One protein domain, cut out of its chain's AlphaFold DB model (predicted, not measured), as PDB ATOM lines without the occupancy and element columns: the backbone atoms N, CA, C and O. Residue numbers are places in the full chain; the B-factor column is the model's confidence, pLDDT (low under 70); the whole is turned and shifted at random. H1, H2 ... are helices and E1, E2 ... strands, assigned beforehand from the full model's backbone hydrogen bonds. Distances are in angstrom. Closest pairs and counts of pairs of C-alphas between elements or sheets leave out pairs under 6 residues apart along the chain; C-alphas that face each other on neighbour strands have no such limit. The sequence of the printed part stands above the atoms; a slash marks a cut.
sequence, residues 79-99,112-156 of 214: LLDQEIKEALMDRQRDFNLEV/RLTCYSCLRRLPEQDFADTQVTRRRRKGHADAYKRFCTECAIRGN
ATOM      1  N   LEU A  79     -25.869  40.754 -33.398       95.06
ATOM      2  CA  LEU A  79     -24.706  41.470 -33.932       95.06
ATOM      3  C   LEU A  79     -24.895  42.995 -33.912       95.06
ATOM      4  O   LEU A  79     -23.942  43.723 -33.641       95.06
ATOM      5  N   LEU A  80     -26.101  43.493 -34.203       94.56
ATOM      6  CA  LEU A  80     -26.420  44.924 -34.127       94.56
ATOM      7  C   LEU A  80     -26.376  45.443 -32.691       94.56
ATOM      8  O   LEU A  80     -25.783  46.492 -32.449       94.56
ATOM      9  N   ASP A  81     -26.940  44.702 -31.742       94.69
ATOM     10  CA  ASP A  81     -26.933  45.086 -30.329       94.69
ATOM     11  C   ASP A  81     -25.508  45.163 -29.775       94.69
ATOM     12  O   ASP A  81     -25.162  46.103 -29.055       94.69
ATOM     13  N   GLN A  82     -24.658  44.196 -30.135       93.00
ATOM     14  CA  GLN A  82     -23.234  44.219 -29.797       93.00
ATOM     15  C   GLN A  82     -22.548  45.456 -30.378       93.00
ATOM     16  O   GLN A  82     -21.831  46.161 -29.671       93.00
ATOM     17  N   GLU A  83     -22.809  45.767 -31.645       93.69
ATOM     18  CA  GLU A  83     -22.219  46.927 -32.302       93.69
ATOM     19  C   GLU A  83     -22.667  48.261 -31.692       93.69
ATOM     20  O   GLU A  83     -21.849  49.170 -31.543       93.69
ATOM     21  N   ILE A  84     -23.942  48.389 -31.313       92.88
ATOM     22  CA  ILE A  84     -24.463  49.577 -30.625       92.88
ATOM     23  C   ILE A  84     -23.765  49.748 -29.275       92.88
ATOM     24  O   ILE A  84     -23.315  50.849 -28.960       92.88
ATOM     25  N   LYS A  85     -23.624  48.666 -28.497       93.00
ATOM     26  CA  LYS A  85     -22.904  48.694 -27.214       93.00
ATOM     27  C   LYS A  85     -21.457  49.135 -27.397       93.00
ATOM     28  O   LYS A  85     -20.999  50.018 -26.681       93.00
ATOM     29  N   GLU A  86     -20.757  48.583 -28.382       91.12
ATOM     30  CA  GLU A  86     -19.388  48.999 -28.685       91.12
ATOM     31  C   GLU A  86     -19.305  50.470 -29.093       91.12
ATOM     32  O   GLU A  86     -18.447  51.184 -28.591       91.12
ATOM     33  N   ALA A  87     -20.217  50.951 -29.942       90.19
ATOM     34  CA  ALA A  87     -20.240  52.351 -30.355       90.19
ATOM     35  C   ALA A  87     -20.502  53.311 -29.179       90.19
ATOM     36  O   ALA A  87     -19.970  54.419 -29.163       90.19
ATOM     37  N   LEU A  88     -21.316  52.908 -28.198       90.50
ATOM     38  CA  LEU A  88     -21.528  53.676 -26.968       90.50
ATOM     39  C   LEU A  88     -20.264  53.702 -26.101       90.50
ATOM     40  O   LEU A  88     -19.881  54.770 -25.627       90.50
ATOM     41  N   MET A  89     -19.597  52.556 -25.945       87.75
ATOM     42  CA  MET A  89     -18.333  52.458 -25.211       87.75
ATOM     43  C   MET A  89     -17.232  53.293 -25.870       87.75
ATOM     44  O   MET A  89     -16.496  53.983 -25.172       87.75
ATOM     45  N   ASP A  90     -17.139  53.271 -27.201       85.44
ATOM     46  CA  ASP A  90     -16.179  54.072 -27.965       85.44
ATOM     47  C   ASP A  90     -16.415  55.577 -27.730       85.44
ATOM     48  O   ASP A  90     -15.487  56.281 -27.346       85.44
ATOM     49  N   ARG A  91     -17.669  56.055 -27.795       84.25
ATOM     50  CA  ARG A  91     -17.998  57.461 -27.470       84.25
ATOM     51  C   ARG A  91     -17.656  57.840 -26.030       84.25
ATOM     52  O   ARG A  91     -17.222  58.958 -25.777       84.25
ATOM     53  N   GLN A  92     -17.890  56.936 -25.080       84.81
ATOM     54  CA  GLN A  92     -17.565  57.184 -23.677       84.81
ATOM     55  C   GLN A  92     -16.049  57.282 -23.466       84.81
ATOM     56  O   GLN A  92     -15.593  58.128 -22.697       84.81
ATOM     57  N   ARG A  93     -15.262  56.447 -24.158       81.44
ATOM     58  CA  ARG A  93     -13.795  56.539 -24.150       81.44
ATOM     59  C   ARG A  93     -13.322  57.864 -24.735       81.44
ATOM     60  O   ARG A  93     -12.498  58.510 -24.096       81.44
ATOM     61  N   ASP A  94     -13.870  58.278 -25.877       80.88
ATOM     62  CA  ASP A  94     -13.519  59.547 -26.529       80.88
ATOM     63  C   ASP A  94     -13.787  60.738 -25.602       80.88
ATOM     64  O   ASP A  94     -12.913  61.578 -25.402       80.88
ATOM     65  N   PHE A  95     -14.952  60.755 -24.947       80.25
ATOM     66  CA  PHE A  95     -15.288  61.774 -23.953       80.25
ATOM     67  C   PHE A  95     -14.299  61.793 -22.779       80.25
ATOM     68  O   PHE A  95     -13.817  62.852 -22.383       80.25
ATOM     69  N   ASN A  96     -13.947  60.627 -22.233       77.25
ATOM     70  CA  ASN A  96     -12.975  60.544 -21.140       77.25
ATOM     71  C   ASN A  96     -11.582  61.044 -21.572       77.25
ATOM     72  O   ASN A  96     -10.913  61.734 -20.806       77.25
ATOM     73  N   LEU A  97     -11.144  60.732 -22.794       75.06
ATOM     74  CA  LEU A  97      -9.881  61.224 -23.355       75.06
ATOM     75  C   LEU A  97      -9.865  62.755 -23.469       75.06
ATOM     76  O   LEU A  97      -8.878  63.380 -23.084       75.06
ATOM     77  N   GLU A  98     -10.959  63.356 -23.944       74.81
ATOM     78  CA  GLU A  98     -11.094  64.816 -24.050       74.81
ATOM     79  C   GLU A  98     -11.072  65.510 -22.680       74.81
ATOM     80  O   GLU A  98     -10.447  66.558 -22.531       74.81
ATOM     81  N   VAL A  99     -11.715  64.920 -21.666       75.44
ATOM     82  CA  VAL A  99     -11.845  65.524 -20.329       75.44
ATOM     83  C   VAL A  99     -10.553  65.441 -19.510       75.44
ATOM     84  O   VAL A  99     -10.225  66.389 -18.799       75.44
ATOM     85  N   ARG A 112     -12.877  47.181 -37.187       92.75
ATOM     86  CA  ARG A 112     -13.587  46.060 -37.774       92.75
ATOM     87  C   ARG A 112     -15.076  46.309 -37.695       92.75
ATOM     88  O   ARG A 112     -15.630  46.621 -36.645       92.75
ATOM     89  N   LEU A 113     -15.735  46.089 -38.822       94.62
ATOM     90  CA  LEU A 113     -17.172  46.214 -38.974       94.62
ATOM     91  C   LEU A 113     -17.781  44.879 -39.377       94.62
ATOM     92  O   LEU A 113     -17.165  44.041 -40.040       94.62
ATOM     93  N   THR A 114     -19.039  44.695 -38.998       95.94
ATOM     94  CA  THR A 114     -19.827  43.539 -39.416       95.94
ATOM     95  C   THR A 114     -20.372  43.760 -40.827       95.94
ATOM     96  O   THR A 114     -21.020  44.772 -41.111       95.94
ATOM     97  N   CYS A 115     -20.140  42.789 -41.713       97.19
ATOM     98  CA  CYS A 115     -20.856  42.653 -42.978       97.19
ATOM     99  C   CYS A 115     -22.150  41.870 -42.742       97.19
ATOM    100  O   CYS A 115     -22.097  40.690 -42.423       97.19
ATOM    101  N   TYR A 116     -23.318  42.466 -42.980       96.50
ATOM    102  CA  TYR A 116     -24.610  41.815 -42.719       96.50
ATOM    103  C   TYR A 116     -25.102  40.908 -43.857       96.50
ATOM    104  O   TYR A 116     -26.161  40.285 -43.768       96.50
ATOM    105  N   SER A 117     -24.319  40.794 -44.936       95.94
ATOM    106  CA  SER A 117     -24.550  39.793 -45.984       95.94
ATOM    107  C   SER A 117     -23.917  38.446 -45.624       95.94
ATOM    108  O   SER A 117     -24.628  37.444 -45.613       95.94
ATOM    109  N   CYS A 118     -22.622  38.421 -45.274       95.50
ATOM    110  CA  CYS A 118     -21.897  37.189 -44.912       95.50
ATOM    111  C   CYS A 118     -21.670  36.988 -43.408       95.50
ATOM    112  O   CYS A 118     -21.092  35.980 -43.018       95.50
ATOM    113  N   LEU A 119     -22.094  37.943 -42.579       95.31
ATOM    114  CA  LEU A 119     -22.043  37.900 -41.112       95.31
ATOM    115  C   LEU A 119     -20.622  37.780 -40.531       95.31
ATOM    116  O   LEU A 119     -20.436  37.366 -39.391       95.31
ATOM    117  N   ARG A 120     -19.602  38.171 -41.308       94.56
ATOM    118  CA  ARG A 120     -18.207  38.258 -40.855       94.56
ATOM    119  C   ARG A 120     -17.881  39.655 -40.333       94.56
ATOM    120  O   ARG A 120     -18.316  40.651 -40.916       94.56
ATOM    121  N   ARG A 121     -17.042  39.710 -39.295       94.56
ATOM    122  CA  ARG A 121     -16.308  40.914 -38.885       94.56
ATOM    123  C   ARG A 121     -15.058  41.070 -39.740       94.56
ATOM    124  O   ARG A 121     -14.237  40.157 -39.794       94.56
ATOM    125  N   LEU A 122     -14.932  42.208 -40.408       95.94
ATOM    126  CA  LEU A 122     -13.870  42.496 -41.372       95.94
ATOM    127  C   LEU A 122     -13.306  43.901 -41.129       95.94
ATOM    128  O   LEU A 122     -14.047  44.747 -40.631       95.94
ATOM    129  N   PRO A 123     -12.035  44.171 -41.461       94.44
ATOM    130  CA  PRO A 123     -11.479  45.522 -41.417       94.44
ATOM    131  C   PRO A 123     -12.281  46.522 -42.265       94.44
ATOM    132  O   PRO A 123     -12.812  46.161 -43.312       94.44
ATOM    133  N   GLU A 124     -12.315  47.790 -41.861       92.94
ATOM    134  CA  GLU A 124     -13.021  48.880 -42.555       92.94
ATOM    135  C   GLU A 124     -12.636  49.021 -44.031       92.94
ATOM    136  O   GLU A 124     -13.486  49.331 -44.860       92.94
ATOM    137  N   GLN A 125     -11.386  48.721 -44.384       92.56
ATOM    138  CA  GLN A 125     -10.902  48.753 -45.770       92.56
ATOM    139  C   GLN A 125     -11.596  47.742 -46.701       92.56
ATOM    140  O   GLN A 125     -11.569  47.914 -47.919       92.56
ATOM    141  N   ASP A 126     -12.253  46.718 -46.147       96.06
ATOM    142  CA  ASP A 126     -13.044  45.748 -46.914       96.06
ATOM    143  C   ASP A 126     -14.456  46.271 -47.240       96.06
ATOM    144  O   ASP A 126     -15.289  45.544 -47.796       96.06
ATOM    145  N   PHE A 127     -14.742  47.528 -46.900       96.56
ATOM    146  CA  PHE A 127     -16.003  48.215 -47.129       96.56
ATOM    147  C   PHE A 127     -15.762  49.498 -47.935       96.56
ATOM    148  O   PHE A 127     -14.785  50.210 -47.724       96.56
ATOM    149  N   ALA A 128     -16.673  49.820 -48.857       96.19
ATOM    150  CA  ALA A 128     -16.657  51.130 -49.514       96.19
ATOM    151  C   ALA A 128     -16.997  52.236 -48.499       96.19
ATOM    152  O   ALA A 128     -17.749  51.988 -47.556       96.19
ATOM    153  N   ASP A 129     -16.555  53.476 -48.717       95.44
ATOM    154  CA  ASP A 129     -16.757  54.557 -47.738       95.44
ATOM    155  C   ASP A 129     -18.246  54.812 -47.469       95.44
ATOM    156  O   ASP A 129     -18.668  55.097 -46.349       95.44
ATOM    157  N   THR A 130     -19.095  54.634 -48.485       94.56
ATOM    158  CA  THR A 130     -20.559  54.730 -48.347       94.56
ATOM    159  C   THR A 130     -21.146  53.683 -47.397       94.56
ATOM    160  O   THR A 130     -22.242  53.877 -46.872       94.56
ATOM    161  N   GLN A 131     -20.432  52.578 -47.163       95.88
ATOM    162  CA  GLN A 131     -20.794  51.548 -46.194       95.88
ATOM    163  C   GLN A 131     -20.323  51.880 -44.779       95.88
ATOM    164  O   GLN A 131     -20.909  51.354 -43.850       95.88
ATOM    165  N   VAL A 132     -19.330  52.746 -44.578       93.75
ATOM    166  CA  VAL A 132     -18.786  53.036 -43.230       93.75
ATOM    167  C   VAL A 132     -19.109  54.448 -42.737       93.75
ATOM    168  O   VAL A 132     -18.880  54.778 -41.580       93.75
ATOM    169  N   THR A 133     -19.704  55.285 -43.587       91.38
ATOM    170  CA  THR A 133     -20.026  56.685 -43.282       91.38
ATOM    171  C   THR A 133     -21.524  56.921 -43.049       91.38
ATOM    172  O   THR A 133     -22.385  56.058 -43.256       91.38
ATOM    173  N   ARG A 134     -21.860  58.142 -42.605       91.25
ATOM    174  CA  ARG A 134     -23.239  58.646 -42.451       91.25
ATOM    175  C   ARG A 134     -24.128  57.695 -41.636       91.25
ATOM    176  O   ARG A 134     -23.820  57.417 -40.484       91.25
ATOM    177  N   ARG A 135     -25.245  57.219 -42.200       93.62
ATOM    178  CA  ARG A 135     -26.221  56.361 -41.508       93.62
ATOM    179  C   ARG A 135     -25.783  54.900 -41.391       93.62
ATOM    180  O   ARG A 135     -26.394  54.172 -40.618       93.62
ATOM    181  N   ARG A 136     -24.750  54.475 -42.128       94.06
ATOM    182  CA  ARG A 136     -24.218  53.101 -42.085       94.06
ATOM    183  C   ARG A 136     -23.008  52.949 -41.163       94.06
ATOM    184  O   ARG A 136     -22.567  51.827 -40.925       94.06
ATOM    185  N   ARG A 137     -22.493  54.059 -40.622       91.44
ATOM    186  CA  ARG A 137     -21.394  54.049 -39.648       91.44
ATOM    187  C   ARG A 137     -21.722  53.190 -38.424       91.44
ATOM    188  O   ARG A 137     -22.889  52.884 -38.167       91.44
ATOM    189  N   LYS A 138     -20.690  52.810 -37.670       90.94
ATOM    190  CA  LYS A 138     -20.823  51.940 -36.497       90.94
ATOM    191  C   LYS A 138     -21.908  52.444 -35.533       90.94
ATOM    192  O   LYS A 138     -21.902  53.617 -35.156       90.94
ATOM    193  N   GLY A 139     -22.861  51.580 -35.181       89.06
ATOM    194  CA  GLY A 139     -23.946  51.893 -34.237       89.06
ATOM    195  C   GLY A 139     -25.027  52.856 -34.757       89.06
ATOM    196  O   GLY A 139     -25.711  53.493 -33.957       89.06
ATOM    197  N   HIS A 140     -25.167  53.023 -36.076       91.38
ATOM    198  CA  HIS A 140     -26.199  53.879 -36.679       91.38
ATOM    199  C   HIS A 140     -27.379  53.105 -37.276       91.38
ATOM    200  O   HIS A 140     -27.311  51.903 -37.514       91.38
ATOM    201  N   ALA A 141     -28.467  53.834 -37.553       92.88
ATOM    202  CA  ALA A 141     -29.758  53.284 -37.969       92.88
ATOM    203  C   ALA A 141     -29.710  52.375 -39.211       92.88
ATOM    204  O   ALA A 141     -30.496  51.440 -39.298       92.88
ATOM    205  N   ASP A 142     -28.800  52.617 -40.160       95.69
ATOM    206  CA  ASP A 142     -28.651  51.802 -41.373       95.69
ATOM    207  C   ASP A 142     -27.412  50.881 -41.327       95.69
ATOM    208  O   ASP A 142     -27.022  50.333 -42.361       95.69
ATOM    209  N   ALA A 143     -26.781  50.675 -40.163       94.56
ATOM    210  CA  ALA A 143     -25.606  49.802 -40.031       94.56
ATOM    211  C   ALA A 143     -25.889  48.366 -40.506       94.56
ATOM    212  O   ALA A 143     -25.068  47.768 -41.202       94.56
ATOM    213  N   TYR A 144     -27.099  47.854 -40.256       94.81
ATOM    214  CA  TYR A 144     -27.542  46.524 -40.696       94.81
ATOM    215  C   TYR A 144     -27.577  46.339 -42.222       94.81
ATOM    216  O   TYR A 144     -27.641  45.216 -42.715       94.81
ATOM    217  N   LYS A 145     -27.537  47.432 -42.995       95.81
ATOM    218  CA  LYS A 145     -27.492  47.394 -44.464       95.81
ATOM    219  C   LYS A 145     -26.067  47.290 -45.008       95.81
ATOM    220  O   LYS A 145     -25.900  47.256 -46.229       95.81
ATOM    221  N   ARG A 146     -25.041  47.278 -44.148       96.75
ATOM    222  CA  ARG A 146     -23.645  47.169 -44.580       96.75
ATOM    223  C   ARG A 146     -23.330  45.817 -45.191       96.75
ATOM    224  O   ARG A 146     -23.759  44.764 -44.717       96.75
ATOM    225  N   PHE A 147     -22.471  45.852 -46.196       97.88
ATOM    226  CA  PHE A 147     -21.894  44.669 -46.809       97.88
ATOM    227  C   PHE A 147     -20.452  44.941 -47.241       97.88
ATOM    228  O   PHE A 147     -20.112  46.068 -47.593       97.88
ATOM    229  N   CYS A 148     -19.613  43.907 -47.207       97.81
ATOM    230  CA  CYS A 148     -18.234  43.999 -47.673       97.81
ATOM    231  C   CYS A 148     -18.149  43.922 -49.200       97.81
ATOM    232  O   CYS A 148     -19.068  43.433 -49.868       97.81
ATOM    233  N   THR A 149     -17.007  44.338 -49.735       97.12
ATOM    234  CA  THR A 149     -16.663  44.309 -51.161       97.12
ATOM    235  C   THR A 149     -16.902  42.942 -51.800       97.12
ATOM    236  O   THR A 149     -17.537  42.843 -52.846       97.12
ATOM    237  N   GLU A 150     -16.471  41.866 -51.141       97.12
ATOM    238  CA  GLU A 150     -16.645  40.500 -51.649       97.12
ATOM    239  C   GLU A 150     -18.129  40.127 -51.802       97.12
ATOM    240  O   GLU A 150     -18.531  39.560 -52.818       97.12
ATOM    241  N   CYS A 151     -18.961  40.490 -50.820       97.94
ATOM    242  CA  CYS A 151     -20.408  40.265 -50.884       97.94
ATOM    243  C   CYS A 151     -21.084  41.152 -51.927       97.94
ATOM    244  O   CYS A 151     -22.073  40.735 -52.527       97.94
ATOM    245  N   ALA A 152     -20.573  42.365 -52.135       96.94
ATOM    246  CA  ALA A 152     -21.089  43.260 -53.153       96.94
ATOM    247  C   ALA A 152     -20.881  42.685 -54.557       96.94
ATOM    248  O   ALA A 152     -21.825  42.645 -55.342       96.94
ATOM    249  N   ILE A 153     -19.671  42.189 -54.837       95.25
ATOM    250  CA  ILE A 153     -19.303  41.607 -56.131       95.25
ATOM    251  C   ILE A 153     -20.037  40.281 -56.350       95.25
ATOM    252  O   ILE A 153     -20.753  40.141 -57.337       95.25
ATOM    253  N   ARG A 154     -19.928  39.321 -55.418       95.69
ATOM    254  CA  ARG A 154     -20.574  38.001 -55.565       95.69
ATOM    255  C   ARG A 154     -22.097  38.083 -55.608       95.69
ATOM    256  O   ARG A 154     -22.735  37.277 -56.271       95.69
ATOM    257  N   GLY A 155     -22.670  39.041 -54.883       94.75
ATOM    258  CA  GLY A 155     -24.110  39.264 -54.827       94.75
ATOM    259  C   GLY A 155     -24.643  40.214 -55.897       94.75
ATOM    260  O   GLY A 155     -25.802  40.602 -55.782       94.75
ATOM    261  N   ASN A 156     -23.820  40.642 -56.867       94.06
ATOM    262  CA  ASN A 156     -24.181  41.625 -57.898       94.06
ATOM    263  C   ASN A 156     -24.872  42.885 -57.334       94.06
ATOM    264  O   ASN A 156     -25.781  43.438 -57.943       94.06
TER     265      ASN A 156
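Overview. This is residues 79 to 99 and 112 to 156 of the 214 residues of an uncharacterized protein of Coccidioides posadasii (strain RMSCC 757 / Silveira) (UniProt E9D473). A small two-stranded hairpin, E1 and E2, sits in a body made largely of loops and two short helices, H2 and H3, while a long helix, H1, begins at this body and runs outward, so that its residues 91 to 99 stick out as a free arm. H3 is toward the opposite end of the long axis from that arm, and the loop of residues 133 to 148 reaches toward the near part of H1 around Gly 139. The printed part has 66 residues with three named helices and two named strands in the order H1, E1, E2, H2, H3; the sheet has the order E1 - E2 and is antiparallel, and the class is mostly helix. The whole is only just compact, close to loose, with a radius of gyration of the C-alphas of 12.7 A, and spans 46 by 21 by 18 A, the arm adding to its length.

Along the chain. Strand E1 is residues 112 to 114, with C-alpha 112 at (-13.587, 46.060, -37.774). Strand E2 is residues 121 to 123. Helix H1, residues 79 to 99, measures 30.5 A from its first C-alpha at (-24.706, 41.470, -33.932) to its last at (-11.845, 65.524, -20.329). Helix H2 is the four residues 129 to 132. Helix H3, residues 149 to 154, is 8.6 A long and ends with C-alpha 154 at (-20.574, 38.001, -55.565).

Arrangement. E1 and E2 form a hairpin of antiparallel neighbours, with 140 degrees between their directions. The C-alphas of Arg 112 and Pro 123 face each other at 4.2 A. N 113 and O 122 are within hydrogen-bond range at 2.8 A, as are N 122 and O 113 at 2.9 A. The closest C-alphas of H1 and E1 are those of Leu 79 and Thr 114, 7.6 A apart. H1 and E2 are apart. H2 is only just apart from E1, the closest C-alphas being 8.2 A from each other. H3 is apart from E1 and from E2. H1, H2 and H3 are apart from one another. In H1 and H3 every O i to N i+4 pair is within hydrogen-bond range; H2 is too short for such a pair, and its one O i to N i+3 pair is within range.

Size, cuts and confidence. The two C-alphas farthest apart are those of Val 99 and Asn 156, at 46.2 A. Without residues 91 to 99, which stand free, the body has 57 residues and spans 33 by 20 by 18 A. Residues 100 to 111 are not printed, and C-alphas 99 and 112 are 26.2 A apart across this cut. The link from E2 to H2 is tight, that from E1 to E2 is short, and that from H2 to H3 is long, with 16 residues. The mean pLDDT of the printed part is 92.1, and no printed residue is under 70; H1 has a mean of 86.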